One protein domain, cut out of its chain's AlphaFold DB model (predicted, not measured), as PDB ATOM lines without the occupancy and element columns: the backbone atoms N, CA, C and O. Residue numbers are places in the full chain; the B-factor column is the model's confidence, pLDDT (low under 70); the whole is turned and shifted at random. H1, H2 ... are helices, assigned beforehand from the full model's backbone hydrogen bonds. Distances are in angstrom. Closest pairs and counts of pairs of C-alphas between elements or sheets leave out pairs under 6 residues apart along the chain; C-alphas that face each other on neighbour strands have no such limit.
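AT A GLANCE: This is residues 273 to 341 of the 1177 residues of the protein "CSON002268 protein" of Culicoides sonorensis (UniProt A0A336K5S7). The long helix H4 makes the length, with the helical hairpin of H1 and H2 packed on it mainly through H1, and short H3 near its Leu 322. The printed part has 69 residues, four named helices in the order H1 to H4 and no named strand: all helix. It is compact, with a radius of gyration of the C-alphas of 11.5 A, and spans 34 by 21 by 18 A.

IN THESE COORDINATES: H4, residues 319 to 341, is 32.4 A long and ends at C-alpha 341 (40.705, -20.853, -15.234). H1, residues 273 to 288, is 22.5 A long from C-alpha 273 (40.711, -7.227, -8.930). H2 is residues 292 to 299, H3 308 to 313.

HOW THE PARTS SIT: H4 touches H1, closest C-alphas Ala 282 and Arg 328, 5.3 A, at a steep tilt of 38 degrees, opposite ways. In the hairpin, H1 touches H2 with residues 282 to 287 alone, at 25 degrees, a shallow tilt; C-alphas 283 and 295 are closest, 4.8 A. H3 is close to but not clearly touching H4. Every O i to N i+4 pair is within hydrogen-bond range in H1 and H2, 1 of 2 in H3, 17 of 19 in H4.

THE WHOLE: The printed part has no cut and no long link. Residues 273 and 339 to 341 have pLDDT under 70.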
ATOM      1  N   ASN A 273      41.367  -8.529  -9.020       63.47
ATOM      2  CA  ASN A 273      40.711  -7.227  -8.930       63.47
ATOM      3  C   ASN A 273      40.907  -6.384 -10.205       63.47
ATOM      4  O   ASN A 273      40.025  -5.617 -10.571       63.47
ATOM      5  N   ILE A 274      42.048  -6.519 -10.897       71.31
ATOM      6  CA  ILE A 274      42.295  -5.808 -12.162       71.31
ATOM      7  C   ILE A 274      41.378  -6.335 -13.273       71.31
ATOM      8  O   ILE A 274      40.748  -5.531 -13.950       71.31
ATOM      9  N   ALA A 275      41.255  -7.656 -13.444       74.06
ATOM     10  CA  ALA A 275      40.379  -8.237 -14.467       74.06
ATOM     11  C   ALA A 275      38.888  -7.945 -14.204       74.06
ATOM     12  O   ALA A 275      38.115  -7.737 -15.137       74.06
ATOM     13  N   GLU A 276      38.491  -7.894 -12.931       74.94
ATOM     14  CA  GLU A 276      37.137  -7.536 -12.501       74.94
ATOM     15  C   GLU A 276      36.794  -6.069 -12.824       74.94
ATOM     16  O   GLU A 276      35.732  -5.792 -13.383       74.94
ATOM     17  N   ILE A 277      37.726  -5.139 -12.578       77.75
ATOM     18  CA  ILE A 277      37.584  -3.721 -12.949       77.75
ATOM     19  C   ILE A 277      37.604  -3.541 -14.476       77.75
ATOM     20  O   ILE A 277      36.717  -2.878 -15.010       77.75
ATOM     21  N   GLU A 278      38.551  -4.166 -15.193       83.44
ATOM     22  CA  GLU A 278      38.620  -4.135 -16.668       83.44
ATOM     23  C   GLU A 278      37.295  -4.603 -17.303       83.44
ATOM     24  O   GLU A 278      36.820  -4.007 -18.272       83.44
ATOM     25  N   ALA A 279      36.667  -5.641 -16.738       86.38
ATOM     26  CA  ALA A 279      35.385  -6.152 -17.211       86.38
ATOM     27  C   ALA A 279      34.204  -5.215 -16.906       86.38
ATOM     28  O   ALA A 279      33.347  -5.008 -17.766       86.38
ATOM     29  N   LEU A 280      34.153  -4.630 -15.704       84.38
ATOM     30  CA  LEU A 280      33.083  -3.715 -15.299       84.38
ATOM     31  C   LEU A 280      33.130  -2.399 -16.094       84.38
ATOM     32  O   LEU A 280      32.089  -1.916 -16.543       84.38
ATOM     33  N   GLU A 281      34.323  -1.853 -16.349       85.62
ATOM     34  CA  GLU A 281      34.503  -0.690 -17.227       85.62
ATOM     35  C   GLU A 281      34.090  -0.997 -18.677       85.62
ATOM     36  O   GLU A 281      33.405  -0.184 -19.302       85.62
ATOM     37  N   ALA A 282      34.433  -2.180 -19.203       88.81
ATOM     38  CA  ALA A 282      34.009  -2.605 -20.537       88.81
ATOM     39  C   ALA A 282      32.479  -2.761 -20.644       88.81
ATOM     40  O   ALA A 282      31.890  -2.251 -21.597       88.81
ATOM     41  N   CYS A 283      31.821  -3.383 -19.658       86.19
ATOM     42  CA  CYS A 283      30.358  -3.526 -19.629       86.19
ATOM     43  C   CYS A 283      29.637  -2.173 -19.548       86.19
ATOM     44  O   CYS A 283      28.658  -1.952 -20.261       86.19
ATOM     45  N   ASN A 284      30.131  -1.249 -18.718       83.62
ATOM     46  CA  ASN A 284      29.557   0.093 -18.604       83.62
ATOM     47  C   ASN A 284      29.747   0.904 -19.895       83.62
ATOM     48  O   ASN A 284      28.823   1.599 -20.315       83.62
ATOM     49  N   TRP A 285      30.904   0.784 -20.556       94.31
ATOM     50  CA  TRP A 285      31.137   1.425 -21.852       94.31
ATOM     51  C   TRP A 285      30.205   0.875 -22.938       94.31
ATOM     52  O   TRP A 285      29.611   1.659 -23.667       94.31
ATOM     53  N   LEU A 286      30.016  -0.448 -23.009       91.00
ATOM     54  CA  LEU A 286      29.098  -1.086 -23.963       91.00
ATOM     55  C   LEU A 286      27.651  -0.606 -23.777       91.00
ATOM     56  O   LEU A 286      27.010  -0.222 -24.752       91.00
ATOM     57  N   LYS A 287      27.158  -0.540 -22.531       85.25
ATOM     58  CA  LYS A 287      25.814  -0.013 -22.230       85.25
ATOM     59  C   LYS A 287      25.669   1.468 -22.601       85.25
ATOM     60  O   LYS A 287      24.642   1.848 -23.148       85.25
ATOM     61  N   ALA A 288      26.695   2.288 -22.363       74.62
ATOM     62  CA  ALA A 288      26.691   3.709 -22.728       74.62
ATOM     63  C   ALA A 288      26.849   3.969 -24.241       74.62
ATOM     64  O   ALA A 288      26.406   5.004 -24.729       74.62
ATOM     65  N   ALA A 289      27.474   3.047 -24.980       81.56
ATOM     66  CA  ALA A 289      27.731   3.158 -26.416       81.56
ATOM     67  C   ALA A 289      26.627   2.545 -27.305       81.56
ATOM     68  O   ALA A 289      26.812   2.463 -28.514       81.56
ATOM     69  N   GLY A 290      25.498   2.111 -26.729       83.75
ATOM     70  CA  GLY A 290      24.380   1.524 -27.483       83.75
ATOM     71  C   GLY A 290      24.483   0.016 -27.744       83.75
ATOM     72  O   GLY A 290      23.686  -0.514 -28.510       83.75
ATOM     73  N   PHE A 291      25.404  -0.691 -27.076       87.56
ATOM     74  CA  PHE A 291      25.604  -2.143 -27.202       87.56
ATOM     75  C   PHE A 291      25.302  -2.918 -25.894       87.56
ATOM     76  O   PHE A 291      26.144  -3.705 -25.437       87.56
ATOM     77  N   PRO A 292      24.146  -2.713 -25.223       82.38
ATOM     78  CA  PRO A 292      23.858  -3.357 -23.941       82.38
ATOM     79  C   PRO A 292      23.813  -4.892 -24.020       82.38
ATOM     80  O   PRO A 292      24.146  -5.540 -23.029       82.38
ATOM     81  N   GLN A 293      23.478  -5.472 -25.176       83.44
ATOM     82  CA  GLN A 293      23.356  -6.917 -25.388       83.44
ATOM     83  C   GLN A 293      24.647  -7.682 -25.058       83.44
ATOM     84  O   GLN A 293      24.605  -8.638 -24.285       83.44
ATOM     85  N   TYR A 294      25.812  -7.215 -25.520       87.88
ATOM     86  CA  TYR A 294      27.089  -7.873 -25.209       87.88
ATOM     87  C   TYR A 294      27.484  -7.724 -23.731       87.88
ATOM     88  O   TYR A 294      28.210  -8.560 -23.194       87.88
ATOM     89  N   ALA A 295      27.001  -6.679 -23.050       85.75
ATOM     90  CA  ALA A 295      27.196  -6.537 -21.611       85.75
ATOM     91  C   ALA A 295      26.285  -7.495 -20.820       85.75
ATOM     92  O   ALA A 295      26.757  -8.087 -19.852       85.75
ATOM     93  N   SER A 296      25.031  -7.699 -21.242       82.81
ATOM     94  CA  SER A 296      24.127  -8.702 -20.651       82.81
ATOM     95  C   SER A 296      24.663 -10.123 -20.834       82.81
ATOM     96  O   SER A 296      24.870 -10.820 -19.845       82.81
ATOM     97  N   MET A 297      25.060 -10.494 -22.058       83.75
ATOM     98  CA  MET A 297      25.693 -11.786 -22.366       83.75
ATOM     99  C   MET A 297      26.910 -12.082 -21.466       83.75
ATOM    100  O   MET A 297      27.111 -13.216 -21.034       83.75
ATOM    101  N   PHE A 298      27.720 -11.076 -21.115       83.75
ATOM    102  CA  PHE A 298      28.850 -11.258 -20.193       83.75
ATOM    103  C   PHE A 298      28.433 -11.431 -18.719       83.75
ATOM    104  O   PHE A 298      29.124 -12.117 -17.955       83.75
ATOM    105  N   GLN A 299      27.315 -10.824 -18.308       78.19
ATOM    106  CA  GLN A 299      26.712 -11.035 -16.988       78.19
ATOM    107  C   GLN A 299      26.057 -12.427 -16.889       78.19
ATOM    108  O   GLN A 299      26.160 -13.072 -15.849       78.19
ATOM    109  N   GLU A 300      25.503 -12.928 -17.993       77.31
ATOM    110  CA  GLU A 300      24.953 -14.284 -18.167       77.31
ATOM    111  C   GLU A 300      26.039 -15.366 -18.372       77.31
ATOM    112  O   GLU A 300      25.736 -16.552 -18.442       77.31
ATOM    113  N   ASN A 301      27.324 -14.984 -18.399       79.50
ATOM    114  CA  ASN A 301      28.493 -15.846 -18.658       79.50
ATOM    115  C   ASN A 301      28.551 -16.484 -20.063       79.50
ATOM    116  O   ASN A 301      29.343 -17.399 -20.276       79.50
ATOM    117  N   LEU A 302      27.818 -15.951 -21.044       76.31
ATOM    118  CA  LEU A 302      27.819 -16.374 -22.454       76.31
ATOM    119  C   LEU A 302      29.077 -15.898 -23.219       76.31
ATOM    120  O   LEU A 302      29.014 -15.492 -24.375       76.31
ATOM    121  N   PHE A 303      30.233 -15.896 -22.551       83.06
ATOM    122  CA  PHE A 303      31.535 -15.493 -23.082       83.06
ATOM    123  C   PHE A 303      32.561 -16.621 -22.853       83.06
ATOM    124  O   PHE A 303      32.548 -17.249 -21.795       83.06
ATOM    125  N   PRO A 304      33.525 -16.841 -23.768       81.19
ATOM    126  CA  PRO A 304      33.911 -15.942 -24.851       81.19
ATOM    127  C   PRO A 304      33.014 -16.035 -26.092       81.19
ATOM    128  O   PRO A 304      32.691 -17.130 -26.541       81.19
ATOM    129  N   ILE A 305      32.695 -14.881 -26.673       82.94
ATOM    130  CA  ILE A 305      32.061 -14.772 -27.993       82.94
ATOM    131  C   ILE A 305      33.130 -14.755 -29.090       82.94
ATOM    132  O   ILE A 305      34.254 -14.287 -28.859       82.94
ATOM    133  N   ASP A 306      32.792 -15.218 -30.292       81.62
ATOM    134  CA  ASP A 306      33.611 -14.910 -31.464       81.62
ATOM    135  C   ASP A 306      33.476 -13.420 -31.835       81.62
ATOM    136  O   ASP A 306      32.488 -12.758 -31.527       81.62
ATOM    137  N   LEU A 307      34.519 -12.882 -32.460       84.31
ATOM    138  CA  LEU A 307      34.581 -11.512 -32.950       84.31
ATOM    139  C   LEU A 307      34.415 -11.444 -34.475       84.31
ATOM    140  O   LEU A 307      34.113 -10.367 -34.977       84.31
ATOM    141  N   SER A 308      34.565 -12.554 -35.216       76.44
ATOM    142  CA  SER A 308      34.349 -12.550 -36.675       76.44
ATOM    143  C   SER A 308      32.875 -12.349 -37.056       76.44
ATOM    144  O   SER A 308      32.574 -11.745 -38.087       76.44
ATOM    145  N   THR A 309      31.950 -12.786 -36.194       76.50
ATOM    146  CA  THR A 309      30.506 -12.555 -36.343       76.50
ATOM    147  C   THR A 309      30.114 -11.108 -36.048       76.50
ATOM    148  O   THR A 309      29.248 -10.573 -36.723       76.50
ATOM    149  N   VAL A 310      30.796 -10.428 -35.122       80.75
ATOM    150  CA  VAL A 310      30.421  -9.074 -34.669       80.75
ATOM    151  C   VAL A 310      30.581  -7.997 -35.762       80.75
ATOM    152  O   VAL A 310      29.891  -6.984 -35.713       80.75
ATOM    153  N   ALA A 311      31.404  -8.215 -36.798       77.69
ATOM    154  CA  ALA A 311      31.347  -7.391 -38.019       77.69
ATOM    155  C   ALA A 311      30.002  -7.532 -38.753       77.69
ATOM    156  O   ALA A 311      29.429  -6.545 -39.207       77.69
ATOM    157  N   LYS A 312      29.501  -8.767 -38.855       78.50
ATOM    158  CA  LYS A 312      28.262  -9.127 -39.560       78.50
ATOM    159  C   LYS A 312      27.019  -8.697 -38.773       78.50
ATOM    160  O   LYS A 312      26.015  -8.358 -39.387       78.50
ATOM    161  N   ASP A 313      27.116  -8.650 -37.443       79.69
ATOM    162  CA  ASP A 313      26.091  -8.088 -36.551       79.69
ATOM    163  C   ASP A 313      25.909  -6.564 -36.745       79.69
ATOM    164  O   ASP A 313      24.816  -6.044 -36.526       79.69
ATOM    165  N   HIS A 314      26.969  -5.835 -37.135       82.19
ATOM    166  CA  HIS A 314      26.988  -4.361 -37.225       82.19
ATOM    167  C   HIS A 314      27.527  -3.848 -38.579       82.19
ATOM    168  O   HIS A 314      28.494  -3.083 -38.601       82.19
ATOM    169  N   PRO A 315      26.899  -4.193 -39.722       75.06
ATOM    170  CA  PRO A 315      27.428  -3.897 -41.061       75.06
ATOM    171  C   PRO A 315      27.440  -2.399 -41.422       75.06
ATOM    172  O   PRO A 315      28.045  -2.001 -42.413       75.06
ATOM    173  N   PHE A 316      26.775  -1.557 -40.623       77.25
ATOM    174  CA  PHE A 316      26.742  -0.099 -40.781       77.25
ATOM    175  C   PHE A 316      27.754   0.640 -39.886       77.25
ATOM    176  O   PHE A 316      27.768   1.871 -39.871       77.25
ATOM    177  N   LEU A 317      28.579  -0.075 -39.110       83.50
ATOM    178  CA  LEU A 317      29.571   0.541 -38.230       83.50
ATOM    179  C   LEU A 317      30.870   0.850 -38.985       83.50
ATOM    180  O   LEU A 317      31.490  -0.031 -39.575       83.50
ATOM    181  N   GLU A 318      31.334   2.098 -38.906       83.12
ATOM    182  CA  GLU A 318      32.652   2.472 -39.427       83.12
ATOM    183  C   GLU A 318      33.792   1.726 -38.706       83.12
ATOM    184  O   GLU A 318      33.673   1.307 -37.550       83.12
ATOM    185  N   ASN A 319      34.946   1.618 -39.375       79.56
ATOM    186  CA  ASN A 319      36.103   0.866 -38.883       79.56
ATOM    187  C   ASN A 319      36.588   1.302 -37.485       79.56
ATOM    188  O   ASN A 319      36.853   0.444 -36.647       79.56
ATOM    189  N   ASP A 320      36.686   2.602 -37.191       77.19
ATOM    190  CA  ASP A 320      37.197   3.085 -35.895       77.19
ATOM    191  C   ASP A 320      36.229   2.825 -34.713       77.19
ATOM    192  O   ASP A 320      36.677   2.358 -33.651       77.19
ATOM    193  N   PRO A 321      34.903   3.031 -34.863       83.62
ATOM    194  CA  PRO A 321      33.889   2.473 -33.969       83.62
ATOM    195  C   PRO A 321      33.964   0.946 -33.810       83.62
ATOM    196  O   PRO A 321      33.931   0.461 -32.677       83.62
ATOM    197  N   LEU A 322      34.131   0.182 -34.894       87.06
ATOM    198  CA  LEU A 322      34.165  -1.286 -34.852       87.06
ATOM    199  C   LEU A 322      35.412  -1.819 -34.127       87.06
ATOM    200  O   LEU A 322      35.306  -2.659 -33.233       87.06
ATOM    201  N   GLN A 323      36.594  -1.255 -34.398       84.38
ATOM    202  CA  GLN A 323      37.817  -1.537 -33.636       84.38
ATOM    203  C   GLN A 323      37.684  -1.116 -32.163       84.38
ATOM    204  O   GLN A 323      38.218  -1.772 -31.260       84.38
ATOM    205  N   SER A 324      36.928  -0.049 -31.886       88.19
ATOM    206  CA  SER A 324      36.606   0.353 -30.519       88.19
ATOM    207  C   SER A 324      35.705  -0.661 -29.811       88.19
ATOM    208  O   SER A 324      36.003  -0.984 -28.657       88.19
ATOM    209  N   LEU A 325      34.680  -1.197 -30.477       89.38
ATOM    210  CA  LEU A 325      33.816  -2.269 -29.976       89.38
ATOM    211  C   LEU A 325      34.628  -3.548 -29.710       89.38
ATOM    212  O   LEU A 325      34.689  -4.003 -28.562       89.38
ATOM    213  N   TYR A 326      35.357  -4.050 -30.715       91.81
ATOM    214  CA  TYR A 326      36.234  -5.221 -30.591       91.81
ATOM    215  C   TYR A 326      37.171  -5.127 -29.391       91.81
ATOM    216  O   TYR A 326      37.290  -6.081 -28.625       91.81
ATOM    217  N   ARG A 327      37.805  -3.971 -29.158       90.81
ATOM    218  CA  ARG A 327      38.726  -3.801 -28.027       90.81
ATOM    219  C   ARG A 327      38.070  -4.040 -26.661       90.81
ATOM    220  O   ARG A 327      38.766  -4.485 -25.750       90.81
ATOM    221  N   ARG A 328      36.768  -3.770 -26.492       90.75
ATOM    222  CA  ARG A 328      36.040  -4.048 -25.236       90.75
ATOM    223  C   ARG A 328      35.596  -5.509 -25.172       90.75
ATOM    224  O   ARG A 328      35.764  -6.138 -24.131       90.75
ATOM    225  N   LEU A 329      35.146  -6.083 -26.286       90.88
ATOM    226  CA  LEU A 329      34.775  -7.501 -26.358       90.88
ATOM    227  C   LEU A 329      35.987  -8.434 -26.152       90.88
ATOM    228  O   LEU A 329      35.875  -9.432 -25.447       90.88
ATOM    229  N   VAL A 330      37.183  -8.063 -26.631       90.75
ATOM    230  CA  VAL A 330      38.460  -8.745 -26.323       90.75
ATOM    231  C   VAL A 330      38.763  -8.740 -24.819       90.75
ATOM    232  O   VAL A 330      39.229  -9.750 -24.288       90.75
ATOM    233  N   ILE A 331      38.498  -7.631 -24.120       86.75
ATOM    234  CA  ILE A 331      38.677  -7.540 -22.661       86.75
ATOM    235  C   ILE A 331      37.711  -8.499 -21.955       86.75
ATOM    236  O   ILE A 331      38.147  -9.285 -21.117       86.75
ATOM    237  N   LEU A 332      36.434  -8.519 -22.344       88.94
ATOM    238  CA  LEU A 332      35.447  -9.444 -21.781       88.94
ATOM    239  C   LEU A 332      35.785 -10.919 -22.080       88.94
ATOM    240  O   LEU A 332      35.794 -11.735 -21.160       88.94
ATOM    241  N   ASN A 333      36.193 -11.254 -23.309       90.94
ATOM    242  CA  ASN A 333      36.677 -12.591 -23.689       90.94
ATOM    243  C   ASN A 333      37.875 -13.050 -22.837       90.94
ATOM    244  O   ASN A 333      37.948 -14.210 -22.424       90.94
ATOM    245  N   LYS A 334      38.815 -12.143 -22.542       85.50
ATOM    246  CA  LYS A 334      39.955 -12.388 -21.643       85.50
ATOM    247  C   LYS A 334      39.486 -12.602 -20.198       85.50
ATOM    248  O   LYS A 334      39.938 -13.546 -19.552       85.50
ATOM    249  N   CYS A 335      38.574 -11.773 -19.692       83.62
ATOM    250  CA  CYS A 335      38.080 -11.874 -18.317       83.62
ATOM    251  C   CYS A 335      37.217 -13.127 -18.083       83.62
ATOM    252  O   CYS A 335      37.327 -13.740 -17.021       83.62
ATOM    253  N   ALA A 336      36.441 -13.570 -19.076       81.12
ATOM    254  CA  ALA A 336      35.715 -14.841 -19.030       81.12
ATOM    255  C   ALA A 336      36.672 -16.046 -18.956       81.12
ATOM    256  O   ALA A 336      36.527 -16.896 -18.079       81.12
ATOM    257  N   LYS A 337      37.726 -16.076 -19.787       74.94
ATOM    258  CA  LYS A 337      38.761 -17.127 -19.721       74.94
ATOM    259  C   LYS A 337      39.452 -17.178 -18.350       74.94
ATOM    260  O   LYS A 337      39.639 -18.264 -17.810       74.94
ATOM    261  N   ILE A 338      39.747 -16.023 -17.744       71.19
ATOM    262  CA  ILE A 338      40.305 -15.933 -16.380       71.19
ATOM    263  C   ILE A 338      39.316 -16.459 -15.319       71.19
ATOM    264  O   ILE A 338      39.739 -17.132 -14.377       71.19
ATOM    265  N   ARG A 339      38.007 -16.195 -15.469       68.44
ATOM    266  CA  ARG A 339      36.941 -16.702 -14.580       68.44
ATOM    267  C   ARG A 339      36.891 -18.239 -14.594       68.44
ATOM    268  O   ARG A 339      36.926 -18.851 -13.529       68.44
ATOM    269  N   VAL A 340      36.933 -18.846 -15.784       60.81
ATOM    270  CA  VAL A 340      36.954 -20.311 -15.973       60.81
ATOM    271  C   VAL A 340      38.259 -20.945 -15.469       60.81
ATOM    272  O   VAL A 340      38.228 -21.980 -14.802       60.81
ATOM    273  N   GLU A 341      39.419 -20.333 -15.728       57.22
ATOM    274  CA  GLU A 341      40.705 -20.853 -15.234       57.22
ATOM    275  C   GLU A 341      40.782 -20.828 -13.695       57.22
ATOM    276  O   GLU A 341      41.354 -21.732 -13.080       57.22
TER     277      GLU A 341